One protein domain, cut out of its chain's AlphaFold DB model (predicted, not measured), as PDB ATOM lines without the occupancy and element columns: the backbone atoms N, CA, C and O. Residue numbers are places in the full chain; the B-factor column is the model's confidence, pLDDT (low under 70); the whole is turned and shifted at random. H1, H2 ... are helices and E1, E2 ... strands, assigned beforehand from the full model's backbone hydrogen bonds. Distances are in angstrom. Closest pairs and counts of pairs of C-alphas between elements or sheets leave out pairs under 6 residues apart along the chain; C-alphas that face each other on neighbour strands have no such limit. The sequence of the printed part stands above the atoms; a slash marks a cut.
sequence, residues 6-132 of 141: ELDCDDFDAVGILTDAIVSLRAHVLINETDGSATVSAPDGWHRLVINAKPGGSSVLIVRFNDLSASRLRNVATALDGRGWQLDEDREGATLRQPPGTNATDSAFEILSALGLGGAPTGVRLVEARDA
ATOM      1  N   GLU A   6      49.526  17.933 -15.619       95.00
ATOM      2  CA  GLU A   6      49.107  18.354 -16.953       95.00
ATOM      3  C   GLU A   6      47.601  18.134 -17.111       95.00
ATOM      4  O   GLU A   6      47.077  17.055 -16.837       95.00
ATOM      5  N   LEU A   7      46.904  19.180 -17.540       93.81
ATOM      6  CA  LEU A   7      45.477  19.174 -17.828       93.81
ATOM      7  C   LEU A   7      45.289  19.556 -19.292       93.81
ATOM      8  O   LEU A   7      45.321  20.741 -19.630       93.81
ATOM      9  N   ASP A   8      45.096  18.570 -20.161       92.88
ATOM     10  CA  ASP A   8      44.701  18.831 -21.542       92.88
ATOM     11  C   ASP A   8      43.207  19.163 -21.593       92.88
ATOM     12  O   ASP A   8      42.364  18.294 -21.405       92.88
ATOM     13  N   CYS A   9      42.867  20.435 -21.809       90.44
ATOM     14  CA  CYS A   9      41.472  20.870 -21.849       90.44
ATOM     15  C   CYS A   9      40.699  20.378 -23.087       90.44
ATOM     16  O   CYS A   9      39.479  20.546 -23.111       90.44
ATOM     17  N   ASP A  10      41.377  19.822 -24.095       89.38
ATOM     18  CA  ASP A  10      40.739  19.228 -25.276       89.38
ATOM     19  C   ASP A  10      40.490  17.716 -25.118       89.38
ATOM     20  O   ASP A  10      39.765  17.124 -25.924       89.38
ATOM     21  N   ASP A  11      41.047  17.091 -24.075       91.38
ATOM     22  CA  ASP A  11      40.844  15.674 -23.777       91.38
ATOM     23  C   ASP A  11      39.514  15.440 -23.038       91.38
ATOM     24  O   ASP A  11      39.099  16.203 -22.160       91.38
ATOM     25  N   PHE A  12      38.845  14.338 -23.367       83.31
ATOM     26  CA  PHE A  12      37.648  13.882 -22.670       83.31
ATOM     27  C   PHE A  12      37.934  13.558 -21.195       83.31
ATOM     28  O   PHE A  12      37.081  13.790 -20.333       83.31
ATOM     29  N   ASP A  13      39.150  13.094 -20.891       91.50
ATOM     30  CA  ASP A  13      39.553  12.701 -19.538       91.50
ATOM     31  C   ASP A  13      39.879  13.897 -18.624       91.50
ATOM     32  O   ASP A  13      40.036  13.724 -17.411       91.50
ATOM     33  N   ALA A  14      39.888  15.129 -19.150       93.38
ATOM     34  CA  ALA A  14      40.170  16.351 -18.393       93.38
ATOM     35  C   ALA A  14      39.286  16.508 -17.146       93.38
ATOM     36  O   ALA A  14      39.739  16.978 -16.099       93.38
ATOM     37  N   VAL A  15      38.016  16.092 -17.238       94.69
ATOM     38  CA  VAL A  15      37.072  16.126 -16.109       94.69
ATOM     39  C   VAL A  15      37.512  15.162 -15.009       94.69
ATOM     40  O   VAL A  15      37.465  15.530 -13.835       94.69
ATOM     41  N   GLY A  16      37.937  13.950 -15.372       95.38
ATOM     42  CA  GLY A  16      38.407  12.934 -14.429       95.38
ATOM     43  C   GLY A  16      39.684  13.384 -13.730       95.38
ATOM     44  O   GLY A  16      39.707  13.482 -12.507       95.38
ATOM     45  N   ILE A  17      40.678  13.804 -14.515       95.44
ATOM     46  CA  ILE A  17      41.962  14.321 -14.019       95.44
ATOM     47  C   ILE A  17      41.750  15.458 -13.014       95.44
ATOM     48  O   ILE A  17      42.327  15.471 -11.926       95.44
ATOM     49  N   LEU A  18      40.890  16.420 -13.352       95.56
ATOM     50  CA  LEU A  18      40.635  17.557 -12.479       95.56
ATOM     51  C   LEU A  18      39.788  17.182 -11.254       95.56
ATOM     52  O   LEU A  18      39.978  17.757 -10.182       95.56
ATOM     53  N   THR A  19      38.877  16.215 -11.388       96.31
ATOM     54  CA  THR A  19      38.127  15.662 -10.251       96.31
ATOM     55  C   THR A  19      39.092  15.062  -9.233       96.31
ATOM     56  O   THR A  19      39.019  15.416  -8.053       96.31
ATOM     57  N   ASP A  20      40.025  14.227  -9.687       96.38
ATOM     58  CA  ASP A  20      41.019  13.578  -8.831       96.38
ATOM     59  C   ASP A  20      41.947  14.609  -8.181       96.38
ATOM     60  O   ASP A  20      42.151  14.576  -6.968       96.38
ATOM     61  N   ALA A  21      42.396  15.618  -8.933       96.62
ATOM     62  CA  ALA A  21      43.188  16.720  -8.388       96.62
ATOM     63  C   ALA A  21      42.459  17.476  -7.260       96.62
ATOM     64  O   ALA A  21      43.054  17.804  -6.230       96.62
ATOM     65  N   ILE A  22      41.158  17.745  -7.418       96.19
ATOM     66  CA  ILE A  22      40.345  18.419  -6.394       96.19
ATOM     67  C   ILE A  22      40.176  17.529  -5.162       96.19
ATOM     68  O   ILE A  22      40.220  18.036  -4.038       96.19
ATOM     69  N   VAL A  23      39.987  16.220  -5.350       96.25
ATOM     70  CA  VAL A  23      39.927  15.254  -4.245       96.25
ATOM     71  C   VAL A  23      41.253  15.231  -3.490       96.25
ATOM     72  O   VAL A  23      41.234  15.385  -2.270       96.25
ATOM     73  N   SER A  24      42.384  15.137  -4.187       96.62
ATOM     74  CA  SER A  24      43.728  15.141  -3.596       96.62
ATOM     75  C   SER A  24      44.007  16.429  -2.818       96.62
ATOM     76  O   SER A  24      44.417  16.377  -1.656       96.62
ATOM     77  N   LEU A  25      43.680  17.593  -3.395       96.88
ATOM     78  CA  LEU A  25      43.781  18.886  -2.711       96.88
ATOM     79  C   LEU A  25      42.938  18.907  -1.431       96.88
ATOM     80  O   LEU A  25      43.433  19.275  -0.366       96.88
ATOM     81  N   ARG A  26      41.661  18.509  -1.521       95.56
ATOM     82  CA  ARG A  26      40.727  18.498  -0.384       95.56
ATOM     83  C   ARG A  26      41.153  17.510   0.704       95.56
ATOM     84  O   ARG A  26      41.040  17.824   1.887       95.56
ATOM     85  N   ALA A  27      41.657  16.343   0.321       95.50
ATOM     86  CA  ALA A  27      42.185  15.351   1.247       95.50
ATOM     87  C   ALA A  27      43.410  15.898   1.987       95.50
ATOM     88  O   ALA A  27      43.469  15.805   3.210       95.50
ATOM     89  N   HIS A  28      44.340  16.541   1.274       95.88
ATOM     90  CA  HIS A  28      45.524  17.141   1.881       95.88
ATOM     91  C   HIS A  28      45.164  18.206   2.926       95.88
ATOM     92  O   HIS A  28      45.665  18.142   4.049       95.88
ATOM     93  N   VAL A  29      44.292  19.165   2.587       96.19
ATOM     94  CA  VAL A  29      43.903  20.244   3.520       96.19
ATOM     95  C   VAL A  29      43.159  19.716   4.744       96.19
ATOM     96  O   VAL A  29      43.313  20.253   5.838       96.19
ATOM     97  N   LEU A  30      42.376  18.647   4.574       94.88
ATOM     98  CA  LEU A  30      41.649  18.007   5.665       94.88
ATOM     99  C   LEU A  30      42.596  17.250   6.602       94.88
ATOM    100  O   LEU A  30      42.507  17.411   7.812       94.88
ATOM    101  N   ILE A  31      43.502  16.437   6.049       95.19
ATOM    102  CA  ILE A  31      44.438  15.606   6.822       95.19
ATOM    103  C   ILE A  31      45.426  16.470   7.606       95.19
ATOM    104  O   ILE A  31      45.733  16.164   8.755       95.19
ATOM    105  N   ASN A  32      45.932  17.532   6.980       95.31
ATOM    106  CA  ASN A  32      46.971  18.380   7.560       95.31
ATOM    107  C   ASN A  32      46.406  19.608   8.290       95.31
ATOM    108  O   ASN A  32      47.182  20.434   8.761       95.31
ATOM    109  N   GLU A  33      45.075  19.746   8.358       95.44
ATOM    110  CA  GLU A  33      44.369  20.876   8.982       95.44
ATOM    111  C   GLU A  33      44.913  22.254   8.549       95.44
ATOM    112  O   GLU A  33      44.974  23.206   9.325       95.44
ATOM    113  N   THR A  34      45.304  22.364   7.277       95.88
ATOM    114  CA  THR A  34      45.918  23.556   6.679       95.88
ATOM    115  C   THR A  34      45.139  23.997   5.449       95.88
ATOM    116  O   THR A  34      44.522  23.180   4.773       95.88
ATOM    117  N   ASP A  35      45.166  25.286   5.130       96.75
ATOM    118  CA  ASP A  35      44.602  25.758   3.868       96.75
ATOM    119  C   ASP A  35      45.480  25.320   2.693       96.75
ATOM    120  O   ASP A  35      46.698  25.184   2.822       96.75
ATOM    121  N   GLY A  36      44.870  25.153   1.525       97.12
ATOM    122  CA  GLY A  36      45.579  24.796   0.302       97.12
ATOM    123  C   GLY A  36      45.028  25.540  -0.895       97.12
ATOM    124  O   GLY A  36      43.845  25.884  -0.947       97.12
ATOM    125  N   SER A  37      45.894  25.790  -1.867       97.62
ATOM    126  CA  SER A  37      45.517  26.391  -3.139       97.62
ATOM    127  C   SER A  37      46.075  25.583  -4.297       97.62
ATOM    128  O   SER A  37      47.232  25.172  -4.253       97.62
ATOM    129  N   ALA A  38      45.264  25.375  -5.330       97.25
ATOM    130  CA  ALA A  38      45.705  24.878  -6.624       97.25
ATOM    131  C   ALA A  38      45.519  25.973  -7.674       97.25
ATOM    132  O   ALA A  38      44.450  26.575  -7.763       97.25
ATOM    133  N   THR A  39      46.552  26.243  -8.461       96.44
ATOM    134  CA  THR A  39      46.533  27.231  -9.540       96.44
ATOM    135  C   THR A  39      46.587  26.508 -10.872       96.44
ATOM    136  O   THR A  39      47.516  25.745 -11.120       96.44
ATOM    137  N   VAL A  40      45.607  26.777 -11.731       95.19
ATOM    138  CA  VAL A  40      45.616  26.355 -13.131       95.19
ATOM    139  C   VAL A  40      46.245  27.474 -13.954       95.19
ATOM    140  O   VAL A  40      45.796  28.626 -13.906       95.19
ATOM    141  N   SER A  41      47.302  27.143 -14.694       92.56
ATOM    142  CA  SER A  41      47.998  28.094 -15.553       92.56
ATOM    143  C   SER A  41      47.090  28.623 -16.666       92.56
ATOM    144  O   SER A  41      46.053  28.045 -16.999       92.56
ATOM    145  N   ALA A  42      47.476  29.756 -17.247       90.50
ATOM    146  CA  ALA A  42      46.800  30.349 -18.390       90.50
ATOM    147  C   ALA A  42      47.837  30.798 -19.428       90.50
ATOM    148  O   ALA A  42      48.950  31.161 -19.038       90.50
ATOM    149  N   PRO A  43      47.500  30.798 -20.728       88.25
ATOM    150  CA  PRO A  43      48.329  31.407 -21.752       88.25
ATOM    151  C   PRO A  43      48.402  32.917 -21.544       88.25
ATOM    152  O   PRO A  43      47.507  33.523 -20.948       88.25
ATOM    153  N   ASP A  44      49.425  33.538 -22.118       87.94
ATOM    154  CA  ASP A  44      49.598  34.985 -22.039       87.94
ATOM    155  C   ASP A  44      48.353  35.737 -22.535       87.94
ATOM    156  O   ASP A  44      47.802  35.474 -23.611       87.94
ATOM    157  N   GLY A  45      47.909  36.708 -21.738       88.44
ATOM    158  CA  GLY A  45      46.742  37.526 -22.055       88.44
ATOM    159  C   GLY A  45      45.386  36.870 -21.765       88.44
ATOM    160  O   GLY A  45      44.373  37.341 -22.310       88.44
ATOM    161  N   TRP A  46      45.369  35.795 -20.964       91.06
ATOM    162  CA  TRP A  46      44.179  35.055 -20.525       91.06
ATOM    163  C   TRP A  46      44.103  34.917 -19.003       91.06
ATOM    164  O   TRP A  46      45.086  35.083 -18.285       91.06
ATOM    165  N   HIS A  47      42.899  34.647 -18.501       91.56
ATOM    166  CA  HIS A  47      42.631  34.593 -17.071       91.56
ATOM    167  C   HIS A  47      43.122  33.288 -16.452       91.56
ATOM    168  O   HIS A  47      42.908  32.201 -16.987       91.56
ATOM    169  N   ARG A  48      43.734  33.406 -15.276       90.81
ATOM    170  CA  ARG A  48      44.111  32.263 -14.437       90.81
ATOM    171  C   ARG A  48      42.950  31.856 -13.545       90.81
ATOM    172  O   ARG A  48      42.141  32.706 -13.158       90.81
ATOM    173  N   LEU A  49      42.919  30.575 -13.185       94.44
ATOM    174  CA  LEU A  49      41.965  30.030 -12.227       94.44
ATOM    175  C   LEU A  49      42.700  29.491 -11.000       94.44
ATOM    176  O   LEU A  49      43.701  28.790 -11.121       94.44
ATOM    177  N   VAL A  50      42.184  29.810  -9.819       96.56
ATOM    178  CA  VAL A  50      42.696  29.331  -8.533       96.56
ATOM    179  C   VAL A  50      41.575  28.638  -7.769       96.56
ATOM    180  O   VAL A  50      40.445  29.120  -7.731       96.56
ATOM    181  N   ILE A  51      41.899  27.512  -7.147       97.50
ATOM    182  CA  ILE A  51      41.022  26.729  -6.282       97.50
ATOM    183  C   ILE A  51      41.589  26.832  -4.874       97.50
ATOM    184  O   ILE A  51      42.627  26.245  -4.591       97.50
ATOM    185  N   ASN A  52      40.914  27.549  -3.984       97.75
ATOM    186  CA  ASN A  52      41.276  27.580  -2.570       97.75
ATOM    187  C   ASN A  52      40.423  26.569  -1.811       97.75
ATOM    188  O   ASN A  52      39.201  26.679  -1.833       97.75
ATOM    189  N   ALA A  53      41.047  25.624  -1.120       96.94
ATOM    190  CA  ALA A  53      40.385  24.646  -0.266       96.94
ATOM    191  C   ALA A  53      40.687  24.934   1.212       96.94
ATOM    192  O   ALA A  53      41.779  25.384   1.564       96.94
ATOM    193  N   LYS A  54      39.692  24.695   2.072       95.81
ATOM    194  CA  LYS A  54      39.777  24.898   3.522       95.81
ATOM    195  C   LYS A  54      39.596  23.566   4.261       95.81
ATOM    196  O   LYS A  54      38.799  22.745   3.798       95.81
ATOM    197  N   PRO A  55      40.194  23.383   5.455       93.25
ATOM    198  CA  PRO A  55      39.999  22.183   6.279       93.25
ATOM    199  C   PRO A  55      38.529  21.878   6.602       93.25
ATOM    200  O   PRO A  55      38.139  20.725   6.729       93.25
ATOM    201  N   GLY A  56      37.677  22.909   6.664       89.94
ATOM    202  CA  GLY A  56      36.230  22.764   6.865       89.94
ATOM    203  C   GLY A  56      35.458  22.161   5.681       89.94
ATOM    204  O   GLY A  56      34.231  22.114   5.726       89.94
ATOM    205  N   GLY A  57      36.139  21.746   4.608       87.44
ATOM    206  CA  GLY A  57      35.547  21.083   3.443       87.44
ATOM    207  C   GLY A  57      34.954  22.023   2.393       87.44
ATOM    208  O   GLY A  57      34.458  21.552   1.372       87.44
ATOM    209  N   SER A  58      35.001  23.337   2.614       93.81
ATOM    210  CA  SER A  58      34.613  24.332   1.614       93.81
ATOM    211  C   SER A  58      35.751  24.624   0.637       93.81
ATOM    212  O   SER A  58      36.935  24.511   0.970       93.81
ATOM    213  N   SER A  59      35.383  25.052  -0.569       95.31
ATOM    214  CA  SER A  59      36.321  25.605  -1.543       95.31
ATOM    215  C   SER A  59      35.813  26.906  -2.155       95.31
ATOM    216  O   SER A  59      34.622  27.214  -2.139       95.31
ATOM    217  N   VAL A  60      36.732  27.710  -2.676       96.62
ATOM    218  CA  VAL A  60      36.426  28.926  -3.429       96.62
ATOM    219  C   VAL A  60      37.194  28.866  -4.735       96.62
ATOM    220  O   VAL A  60      38.422  28.788  -4.726       96.62
ATOM    221  N   LEU A  61      36.465  28.904  -5.845       96.75
ATOM    222  CA  LEU A  61      37.046  29.075  -7.169       96.75
ATOM    223  C   LEU A  61      37.222  30.567  -7.428       96.75
ATOM    224  O   LEU A  61      36.344  31.359  -7.087       96.75
ATOM    225  N   ILE A  62      38.349  30.954  -8.008       96.62
ATOM    226  CA  ILE A  62      38.723  32.350  -8.222       96.62
ATOM    227  C   ILE A  62      39.252  32.491  -9.642       96.62
ATOM    228  O   ILE A  62      40.178  31.785 -10.027       96.62
ATOM    229  N   VAL A  63      38.706  33.440 -10.397       94.88
ATOM    230  CA  VAL A  63      39.246  33.866 -11.690       94.88
ATOM    231  C   VAL A  63      39.810  35.275 -11.543       94.88
ATOM    232  O   VAL A  63      39.146  36.146 -10.987       94.88
ATOM    233  N   ARG A  64      41.030  35.507 -12.041       91.56
ATOM    234  CA  ARG A  64      41.689  36.829 -12.025       91.56
ATOM    235  C   ARG A  64      41.807  37.407 -13.431       91.56
ATOM    236  O   ARG A  64      42.180  36.693 -14.360       91.56
ATOM    237  N   PHE A  65      41.520  38.701 -13.579       89.56
ATOM    238  CA  PHE A  65      41.455  39.383 -14.878       89.56
ATOM    239  C   PHE A  65      42.683  40.237 -15.216       89.56
ATOM    240  O   PHE A  65      42.699  40.849 -16.279       89.56
ATOM    241  N   ASN A  66      43.703  40.275 -14.355       83.81
ATOM    242  CA  ASN A  66      44.856  41.187 -14.449       83.81
ATOM    243  C   ASN A  66      45.551  41.188 -15.820       83.81
ATOM    244  O   ASN A  66      46.032  42.223 -16.274       83.81
ATOM    245  N   ASP A  67      45.572  40.034 -16.485       82.94
ATOM    246  CA  ASP A  67      46.262  39.838 -17.760       82.94
ATOM    247  C   ASP A  67      45.335  40.081 -18.978       82.94
ATOM    248  O   ASP A  67      45.761  39.984 -20.130       82.94
ATOM    249  N   LEU A  68      44.053  40.404 -18.763       88.56
ATOM    250  CA  LEU A  68      43.061  40.553 -19.829       88.56
ATOM    251  C   LEU A  68      43.014  41.975 -20.400       88.56
ATOM    252  O   LEU A  68      42.915  42.972 -19.690       88.56
ATOM    253  N   SER A  69      42.916  42.067 -21.728       90.19
ATOM    254  CA  SER A  69      42.462  43.303 -22.382       90.19
ATOM    255  C   SER A  69      41.042  43.687 -21.930       90.19
ATOM    256  O   SER A  69      40.229  42.813 -21.621       90.19
ATOM    257  N   ALA A  70      40.694  44.975 -22.005       90.00
ATOM    258  CA  ALA A  70      39.383  45.476 -21.577       90.00
ATOM    259  C   ALA A  70      38.182  44.784 -22.256       90.00
ATOM    260  O   ALA A  70      37.141  44.603 -21.625       90.00
ATOM    261  N   SER A  71      38.299  44.392 -23.531       90.12
ATOM    262  CA  SER A  71      37.236  43.662 -24.240       90.12
ATOM    263  C   SER A  71      37.090  42.226 -23.730       90.12
ATOM    264  O   SER A  71      35.975  41.794 -23.446       90.12
ATOM    265  N   ARG A  72      38.206  41.504 -23.555       91.00
ATOM    266  CA  ARG A  72      38.209  40.143 -22.988       91.00
ATOM    267  C   ARG A  72      37.669  40.126 -21.566       91.00
ATOM    268  O   ARG A  72      36.812  39.301 -21.278       91.00
ATOM    269  N   LEU A  73      38.105  41.065 -20.723       92.38
ATOM    270  CA  LEU A  73      37.613  41.202 -19.353       92.38
ATOM    271  C   LEU A  73      36.090  41.301 -19.335       92.38
ATOM    272  O   LEU A  73      35.445  40.527 -18.639       92.38
ATOM    273  N   ARG A  74      35.500  42.198 -20.138       90.62
ATOM    274  CA  ARG A  74      34.038  42.352 -20.202       90.62
ATOM    275  C   ARG A  74      33.343  41.055 -20.608       90.62
ATOM    276  O   ARG A  74      32.386  40.663 -19.953       90.62
ATOM    277  N   ASN A  75      33.844  40.379 -21.640       91.88
ATOM    278  CA  ASN A  75      33.252  39.129 -22.117       91.88
ATOM    279  C   ASN A  75      33.317  38.020 -21.057       91.88
ATOM    280  O   ASN A  75      32.320  37.340 -20.823       91.88
ATOM    281  N   VAL A  76      34.471  37.852 -20.406       93.50
ATOM    282  CA  VAL A  76      34.671  36.843 -19.358       93.50
ATOM    283  C   VAL A  76      33.831  37.173 -18.122       93.50
ATOM    284  O   VAL A  76      33.121  36.304 -17.632       93.50
ATOM    285  N   ALA A  77      33.831  38.427 -17.662       93.75
ATOM    286  CA  ALA A  77      33.048  38.864 -16.509       93.75
ATOM    287  C   ALA A  77      31.539  38.670 -16.725       93.75
ATOM    288  O   ALA A  77      30.871  38.120 -15.858       93.75
ATOM    289  N   THR A  78      31.003  39.049 -17.893       93.19
ATOM    290  CA  THR A  78      29.588  38.810 -18.228       93.19
ATOM    291  C   THR A  78      29.255  37.318 -18.265       93.19
ATOM    292  O   THR A  78      28.192  36.918 -17.794       93.19
ATOM    293  N   ALA A  79      30.150  36.484 -18.800       94.00
ATOM    294  CA  ALA A  79      29.933  35.042 -18.833       94.00
ATOM    295  C   ALA A  79      29.972  34.407 -17.432       94.00
ATOM    296  O   ALA A  79      29.177  33.516 -17.154       94.00
ATOM    297  N   LEU A  80      30.863  34.869 -16.550       95.38
ATOM    298  CA  LEU A  80      30.959  34.401 -15.163       95.38
ATOM    299  C   LEU A  80      29.737  34.828 -14.336       95.38
ATOM    300  O   LEU A  80      29.134  33.988 -13.668       95.38
ATOM    301  N   ASP A  81      29.320  36.090 -14.444       94.31
ATOM    302  CA  ASP A  81      28.122  36.619 -13.775       94.31
ATOM    303  C   ASP A  81      26.861  35.830 -14.170       94.31
ATOM    304  O   ASP A  81      26.115  35.354 -13.314       94.31
ATOM    305  N   GLY A  82      26.686  35.546 -15.469       92.94
ATOM    306  CA  GLY A  82      25.582  34.721 -15.972       92.94
ATOM    307  C   GLY A  82      25.577  33.269 -15.467       92.94
ATOM    308  O   GLY A  82      24.552  32.596 -15.560       92.94
ATOM    309  N   ARG A  83      26.697  32.787 -14.915       93.00
ATOM    310  CA  ARG A  83      26.844  31.458 -14.296       93.00
ATOM    311  C   ARG A  83      26.743  31.495 -12.768       93.00
ATOM    312  O   ARG A  83      26.949  30.471 -12.125       93.00
ATOM    313  N   GLY A  84      26.438  32.651 -12.176       93.88
ATOM    314  CA  GLY A  84      26.312  32.812 -10.726       93.88
ATOM    315  C   GLY A  84      27.638  33.010  -9.990       93.88
ATOM    316  O   GLY A  84      27.668  32.898  -8.764       93.88
ATOM    317  N   TRP A  85      28.728  33.311 -10.702       97.00
ATOM    318  CA  TRP A  85      29.958  33.770 -10.061       97.00
ATOM    319  C   TRP A  85      29.775  35.203  -9.566       97.00
ATOM    320  O   TRP A  85      29.211  36.051 -10.253       97.00
ATOM    321  N   GLN A  86      30.299  35.490  -8.383       96.69
ATOM    322  CA  GLN A  86      30.269  36.821  -7.804       96.69
ATOM    323  C   GLN A  86      31.470  37.623  -8.307       96.69
ATOM    324  O   GLN A  86      32.609  37.269  -8.010       96.69
ATOM    325  N   LEU A  87      31.217  38.698  -9.054       95.81
ATOM    326  CA  LEU A  87      32.261  39.642  -9.454       95.81
ATOM    327  C   LEU A  87      32.796  40.402  -8.234       95.81
ATOM    328  O   LEU A  87      32.018  40.827  -7.376       95.81
ATOM    329  N   ASP A  88      34.113  40.593  -8.187       91.06
ATOM    330  CA  ASP A  88      34.761  41.417  -7.166       91.06
ATOM    331  C   ASP A  88      34.338  42.895  -7.335       91.06
ATOM    332  O   ASP A  88      34.005  43.340  -8.440       91.06
ATOM    333  N   GLU A  89      34.323  43.673  -6.246       85.12
ATOM    334  CA  GLU A  89      33.846  45.071  -6.256       85.12
ATOM    335  C   GLU A  89      34.669  45.975  -7.188       85.12
ATOM    336  O   GLU A  89      34.127  46.875  -7.836       85.12
ATOM    337  N   ASP A  90      35.967  45.699  -7.292       84.88
ATOM    338  CA  ASP A  90      36.918  46.354  -8.198       84.88
ATOM    339  C   ASP A  90      36.855  45.815  -9.640       84.88
ATOM    340  O   ASP A  90      37.440  46.402 -10.551       84.88
ATOM    341  N   ARG A  91      36.089  44.739  -9.870       78.12
ATOM    342  CA  ARG A  91      35.997  43.997 -11.134       78.12
ATOM    343  C   ARG A  91      37.350  43.487 -11.632       78.12
ATOM    344  O   ARG A  91      37.538  43.360 -12.843       78.12
ATOM    345  N   GLU A  92      38.269  43.164 -10.725       86.19
ATOM    346  CA  GLU A  92      39.562  42.541 -11.045       86.19
ATOM    347  C   GLU A  92      39.494  41.004 -11.047       86.19
ATOM    348  O   GLU A  92      40.439  40.313 -11.446       86.19
ATOM    349  N   GLY A  93      38.353  40.441 -10.655       93.31
ATOM    350  CA  GLY A  93      38.118  39.008 -10.682       93.31
ATOM    351  C   GLY A  93      36.670  38.614 -10.438       93.31
ATOM    352  O   GLY A  93      35.759  39.445 -10.388       93.31
ATOM    353  N   ALA A  94      36.475  37.308 -10.304       96.75
ATOM    354  CA  ALA A  94      35.218  36.717  -9.881       96.75
ATOM    355  C   ALA A  94      35.478  35.505  -8.992       96.75
ATOM    356  O   ALA A  94      36.489  34.811  -9.148       96.75
ATOM    357  N   THR A  95      34.531  35.205  -8.109       97.25
ATOM    358  CA  THR A  95      34.604  34.049  -7.221       97.25
ATOM    359  C   THR A  95      33.336  33.206  -7.252       97.25
ATOM    360  O   THR A  95      32.228  33.723  -7.371       97.25
ATOM    361  N   LEU A  96      33.495  31.893  -7.106       97.44
ATOM    362  CA  LEU A  96      32.397  30.964  -6.864       97.44
ATOM    363  C   LEU A  96      32.670  30.207  -5.569       97.44
ATOM    364  O   LEU A  96      33.647  29.465  -5.451       97.44
ATOM    365  N   ARG A  97      31.808  30.413  -4.573       96.62
ATOM    366  CA  ARG A  97      31.904  29.733  -3.278       96.62
ATOM    367  C   ARG A  97      31.226  28.374  -3.360       96.62
ATOM    368  O   ARG A  97      30.070  28.277  -3.759       96.62
ATOM    369  N   GLN A  98      31.934  27.349  -2.917       96.00
ATOM    370  CA  GLN A  98      31.464  25.975  -2.886       96.00
ATOM    371  C   GLN A  98      31.381  25.520  -1.423       96.00
ATOM    372  O   GLN A  98      32.413  25.445  -0.742       96.00
ATOM    373  N   PRO A  99      30.167  25.298  -0.888       95.69
ATOM    374  CA  PRO A  99      30.002  24.872   0.493       95.69
ATOM    375  C   PRO A  99      30.575  23.462   0.726       95.69
ATOM    376  O   PRO A  99      30.808  22.711  -0.225       95.69
ATOM    377  N   PRO A 100      30.777  23.066   1.995       94.00
ATOM    378  CA  PRO A 100      31.144  21.693   2.315       94.00
ATOM    379  C   PRO A 100      30.157  20.691   1.706       94.00
ATOM    380  O   PRO A 100      28.943  20.883   1.777       94.00
ATOM    381  N   GLY A 101      30.687  19.624   1.106       92.69
ATOM    382  CA  GLY A 101      29.890  18.590   0.438       92.69
ATOM    383  C   GLY A 101      29.633  18.821  -1.056       92.69
ATOM    384  O   GLY A 101      29.029  17.958  -1.689       92.69
ATOM    385  N   THR A 102      30.104  19.924  -1.653       95.69
ATOM    386  CA  THR A 102      30.079  20.085  -3.118       95.69
ATOM    387  C   THR A 102      30.884  18.976  -3.798       95.69
ATOM    388  O   THR A 102      32.053  18.756  -3.467       95.69
ATOM    389  N   ASN A 103      30.284  18.306  -4.784       95.94
ATOM    390  CA  ASN A 103      30.942  17.245  -5.539       95.94
ATOM    391  C   ASN A 103      32.197  17.784  -6.261       95.94
ATOM    392  O   ASN A 103      32.198  18.884  -6.824       95.94
ATOM    393  N   ALA A 104      33.289  17.018  -6.217       95.06
ATOM    394  CA  ALA A 104      34.520  17.343  -6.931       95.06
ATOM    395  C   ALA A 104      34.297  17.384  -8.452       95.06
ATOM    396  O   ALA A 104      34.818  18.277  -9.109       95.06
ATOM    397  N   THR A 105      33.442  16.513  -8.993       96.19
ATOM    398  CA  THR A 105      33.099  16.494 -10.421       96.19
ATOM    399  C   THR A 105      32.337  17.748 -10.850       96.19
ATOM    400  O   THR A 105      32.679  18.350 -11.864       96.19
ATOM    401  N   ASP A 106      31.367  18.214 -10.055       95.50
ATOM    402  CA  ASP A 106      30.664  19.481 -10.332       95.50
ATOM    403  C   ASP A 106      31.649  20.659 -10.330       95.50
ATOM    404  O   ASP A 106      31.582  21.561 -11.164       95.50
ATOM    405  N   SER A 107      32.616  20.619  -9.410       95.19
ATOM    406  CA  SER A 107      33.690  21.611  -9.334       95.19
ATOM    407  C   SER A 107      34.578  21.567 -10.580       95.19
ATOM    408  O   SER A 107      34.887  22.615 -11.141       95.19
ATOM    409  N   ALA A 108      34.945  20.370 -11.044       95.00
ATOM    410  CA  ALA A 108      35.744  20.174 -12.248       95.00
ATOM    411  C   ALA A 108      35.038  20.711 -13.505       95.00
ATOM    412  O   ALA A 108      35.660  21.422 -14.295       95.00
ATOM    413  N   PHE A 109      33.732  20.460 -13.661       94.75
ATOM    414  CA  PHE A 109      32.948  21.019 -14.767       94.75
ATOM    415  C   PHE A 109      32.905  22.549 -14.752       94.75
ATOM    416  O   PHE A 109      33.050  23.175 -15.808       94.75
ATOM    417  N   GLU A 110      32.732  23.163 -13.578       95.19
ATOM    418  CA  GLU A 110      32.760  24.625 -13.456       95.19
ATOM    419  C   GLU A 110      34.133  25.203 -13.804       95.19
ATOM    420  O   GLU A 110      34.214  26.196 -14.528       95.19
ATOM    421  N   ILE A 111      35.216  24.563 -13.361       94.50
ATOM    422  CA  ILE A 111      36.581  24.994 -13.678       94.50
ATOM    423  C   ILE A 111      36.860  24.887 -15.178       94.50
ATOM    424  O   ILE A 111      37.284  25.871 -15.776       94.50
ATOM    425  N   LEU A 112      36.598  23.736 -15.804       93.44
ATOM    426  CA  LEU A 112      36.832  23.547 -17.241       93.44
ATOM    427  C   LEU A 112      36.002  24.526 -18.076       93.44
ATOM    428  O   LEU A 112      36.513  25.138 -19.013       93.44
ATOM    429  N   SER A 113      34.747  24.752 -17.678       92.31
ATOM    430  CA  SER A 113      33.903  25.767 -18.306       92.31
ATOM    431  C   SER A 113      34.503  27.167 -18.171       92.31
ATOM    432  O   SER A 113      34.511  27.920 -19.145       92.31
ATOM    433  N   ALA A 114      35.014  27.523 -16.987       93.38
ATOM    434  CA  ALA A 114      35.638  28.816 -16.735       93.38
ATOM    435  C   ALA A 114      36.928  29.003 -17.550       93.38
ATOM    436  O   ALA A 114      37.148  30.085 -18.090       93.38
ATOM    437  N   LEU A 115      37.757  27.963 -17.695       91.56
ATOM    438  CA  LEU A 115      39.021  28.012 -18.442       91.56
ATOM    439  C   LEU A 115      38.837  28.336 -19.931       91.56
ATOM    440  O   LEU A 115      39.722  28.960 -20.510       91.56
ATOM    441  N   GLY A 116      37.704  27.953 -20.531       88.75
ATOM    442  CA  GLY A 116      37.377  28.222 -21.939       88.75
ATOM    443  C   GLY A 116      36.657  29.554 -22.206       88.75
ATOM    444  O   GLY A 116      36.372  29.888 -23.360       88.75
ATOM    445  N   LEU A 117      36.324  30.333 -21.170       91.19
ATOM    446  CA  LEU A 117      35.525  31.551 -21.340       91.19
ATOM    447  C   LEU A 117      36.216  32.611 -22.202       91.19
ATOM    448  O   LEU A 117      37.437  32.742 -22.237       91.19
ATOM    449  N   GLY A 118      35.401  33.406 -22.898       79.94
ATOM    450  CA  GLY A 118      35.889  34.498 -23.740       79.94
ATOM    451  C   GLY A 118      36.668  34.042 -24.979       79.94
ATOM    452  O   GLY A 118      37.288  34.888 -25.623       79.94
ATOM    453  N   GLY A 119      36.630  32.748 -25.318       81.56
ATOM    454  CA  GLY A 119      37.388  32.163 -26.427       81.56
ATOM    455  C   GLY A 119      38.846  31.868 -26.074       81.56
ATOM    456  O   GLY A 119      39.703  31.936 -26.955       81.56
ATOM    457  N   ALA A 120      39.136  31.612 -24.794       83.56
ATOM    458  CA  ALA A 120      40.471  31.240 -24.347       83.56
ATOM    459  C   ALA A 120      40.957  29.984 -25.093       83.56
ATOM    460  O   ALA A 120      40.181  29.034 -25.220       83.56
ATOM    461  N   PRO A 121      42.213  29.950 -25.583       83.94
ATOM    462  CA  PRO A 121      42.749  28.795 -26.287       83.94
ATOM    463  C   PRO A 121      42.649  27.544 -25.425       83.94
ATOM    464  O   PRO A 121      43.165  27.532 -24.299       83.94
ATOM    465  N   THR A 122      42.003  26.517 -25.965       76.12
ATOM    466  CA  THR A 122      42.018  25.172 -25.403       76.12
ATOM    467  C   THR A 122      43.339  24.493 -25.777       76.12
ATOM    468  O   THR A 122      43.972  24.830 -26.781       76.12
ATOM    469  N   GLY A 123      43.850  23.696 -24.851       86.31
ATOM    470  CA  GLY A 123      45.161  23.065 -24.911       86.31
ATOM    471  C   GLY A 123      45.667  22.773 -23.503       86.31
ATOM    472  O   GLY A 123      44.967  23.025 -22.517       86.31
ATOM    473  N   VAL A 124      46.899  22.283 -23.398       92.75
ATOM    474  CA  VAL A 124      47.463  21.849 -22.115       92.75
ATOM    475  C   VAL A 124      47.648  23.022 -21.149       92.75
ATOM    476  O   VAL A 124      48.214  24.069 -21.482       92.75
ATOM    477  N   ARG A 125      47.165  22.829 -19.925       92.94
ATOM    478  CA  ARG A 125      47.386  23.670 -18.749       92.94
ATOM    479  C   ARG A 125      48.212  22.907 -17.725       92.94
ATOM    480  O   ARG A 125      48.211  21.682 -17.703       92.94
ATOM    481  N   LEU A 126      48.884  23.644 -16.853       95.31
ATOM    482  CA  LEU A 126      49.592  23.088 -15.707       95.31
ATOM    483  C   LEU A 126      48.813  23.428 -14.446       95.31
ATOM    484  O   LEU A 126      48.404  24.577 -14.265       95.31
ATOM    485  N   VAL A 127      48.612  22.435 -13.588       96.44
ATOM    486  CA  VAL A 127      47.997  22.601 -12.277       96.44
ATOM    487  C   VAL A 127      49.057  22.361 -11.214       96.44
ATOM    488  O   VAL A 127      49.632  21.279 -11.118       96.44
ATOM    489  N   GLU A 128      49.307  23.386 -10.410       97.12
ATOM    490  CA  GLU A 128      50.249  23.339  -9.295       97.12
ATOM    491  C   GLU A 128      49.509  23.631  -8.000       97.12
ATOM    492  O   GLU A 128      48.697  24.558  -7.952       97.12
ATOM    493  N   ALA A 129      49.798  22.879  -6.940       97.31
ATOM    494  CA  ALA A 129      49.169  23.089  -5.647       97.31
ATOM    495  C   ALA A 129      50.175  23.256  -4.515       97.31
ATOM    496  O   ALA A 129      51.229  22.617  -4.488       97.31
ATOM    497  N   ARG A 130      49.826  24.137  -3.577       97.56
ATOM    498  CA  ARG A 130      50.606  24.423  -2.374       97.56
ATOM    499  C   ARG A 130      49.710  24.622  -1.164       97.56
ATOM    500  O   ARG A 130      48.620  25.191  -1.285       97.56
ATOM    501  N   ASP A 131      50.190  24.188  -0.006       96.62
ATOM    502  CA  ASP A 131      49.567  24.481   1.283       96.62
ATOM    503  C   ASP A 131      49.923  25.896   1.784       96.62
ATOM    504  O   ASP A 131      50.737  26.615   1.193       96.62
ATOM    505  N   ALA A 132      49.317  26.315   2.897       93.69
ATOM    506  CA  ALA A 132      49.578  27.616   3.514       93.69
ATOM    507  C   ALA A 132      51.023  27.796   4.024       93.69
ATOM    508  O   ALA A 132      51.464  28.931   4.207       93.69
TER     509      ALA A 132
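What this domain is: This is residues 6 to 132 of the 141 residues of an uncharacterized protein of Actinobacteria bacterium (UniProt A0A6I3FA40). One twisted, curled wall of six strands has three helices over one face and its other face bare, in two layers. H1 and H3 both run along the strands under them, H1 over E2 and H3 over E3, and touch each other at a steep angle, while H2 lies over the edge strand E5. The printed part has 127 residues, with three named helices and six named strands along the chain as E1 H1 E2 E3 E4 H2 E5 H3 E6; the class is mixed, helices and strands. The sheet's order is E1 E6 E2 E3 E4 E5, antiparallel throughout. The whole is compact, with a radius of gyration of the C-alphas of 13.9 A and spans of 42 by 34 by 23 A.

Where its parts are: E1, residues 6 to 8, begins at C-alpha 6 (49.107, 18.354, -16.953). H1, residues 14 to 31, is 25.6 A long and ends at C-alpha 31 (44.438, 15.606, 6.822). E2 is residues 36 to 40, E3 residues 48 to 53 and E4 residues 59 to 64. H2, residues 70 to 81, is 16.3 A long. E5 is residues 93 to 98, 16.6 A. H3, residues 104 to 115, is 16.3 A long. E6, residues 124 to 131, is 23.6 A long and ends at C-alpha 131 (49.567, 24.481, 1.283).

How they stand to each other: E2, E3 and E4 form a meander, each strand the antiparallel neighbour of the one before, in two hairpins: N 38 and O 51 are 2.9 A apart, N 50 and O 62 2.8 A. E5 is antiparallel to E4, with N 61 and O 96 at 2.9 A. E6 pairs in a staggered way, residues 124 to 126 with E1, N 7 and O 125 at 2.8 A, and residues 127 to 131 with E2, N 39 and O 128 at 2.8 A. E1, H1 and E2 make a split strand-helix-strand unit, two strands running the same way with E6 between them, and its crossover is right-handed. H1 runs along the strands at a height over the sheet of 8.0 A, over E2 and only just over E3, on which 3 of its C-alphas fall. H3, on the same face, has a height of 7.2 A and is over E3. H1, with residues 15 to 23 alone, touches H3 at a steep tilt of 60 degrees, opposite ways; the closest C-alphas, of Thr 19 and Thr 105, are 5.1 A apart. H2 is over E5, and the closest C-alphas, of Leu 80 and Ala 94, are 7.2 A apart. In H1, H2 and H3 every O i to N i+4 pair is within hydrogen-bond range.

The domain as a whole: The two C-alphas farthest apart, of Ile 31 and Ser 71, are 42.5 A apart. The printed part has no cut. The link from H2 to E5, 11 residues, is long. The mean pLDDT of the printed part is 93.0, and no printed residue is under 70.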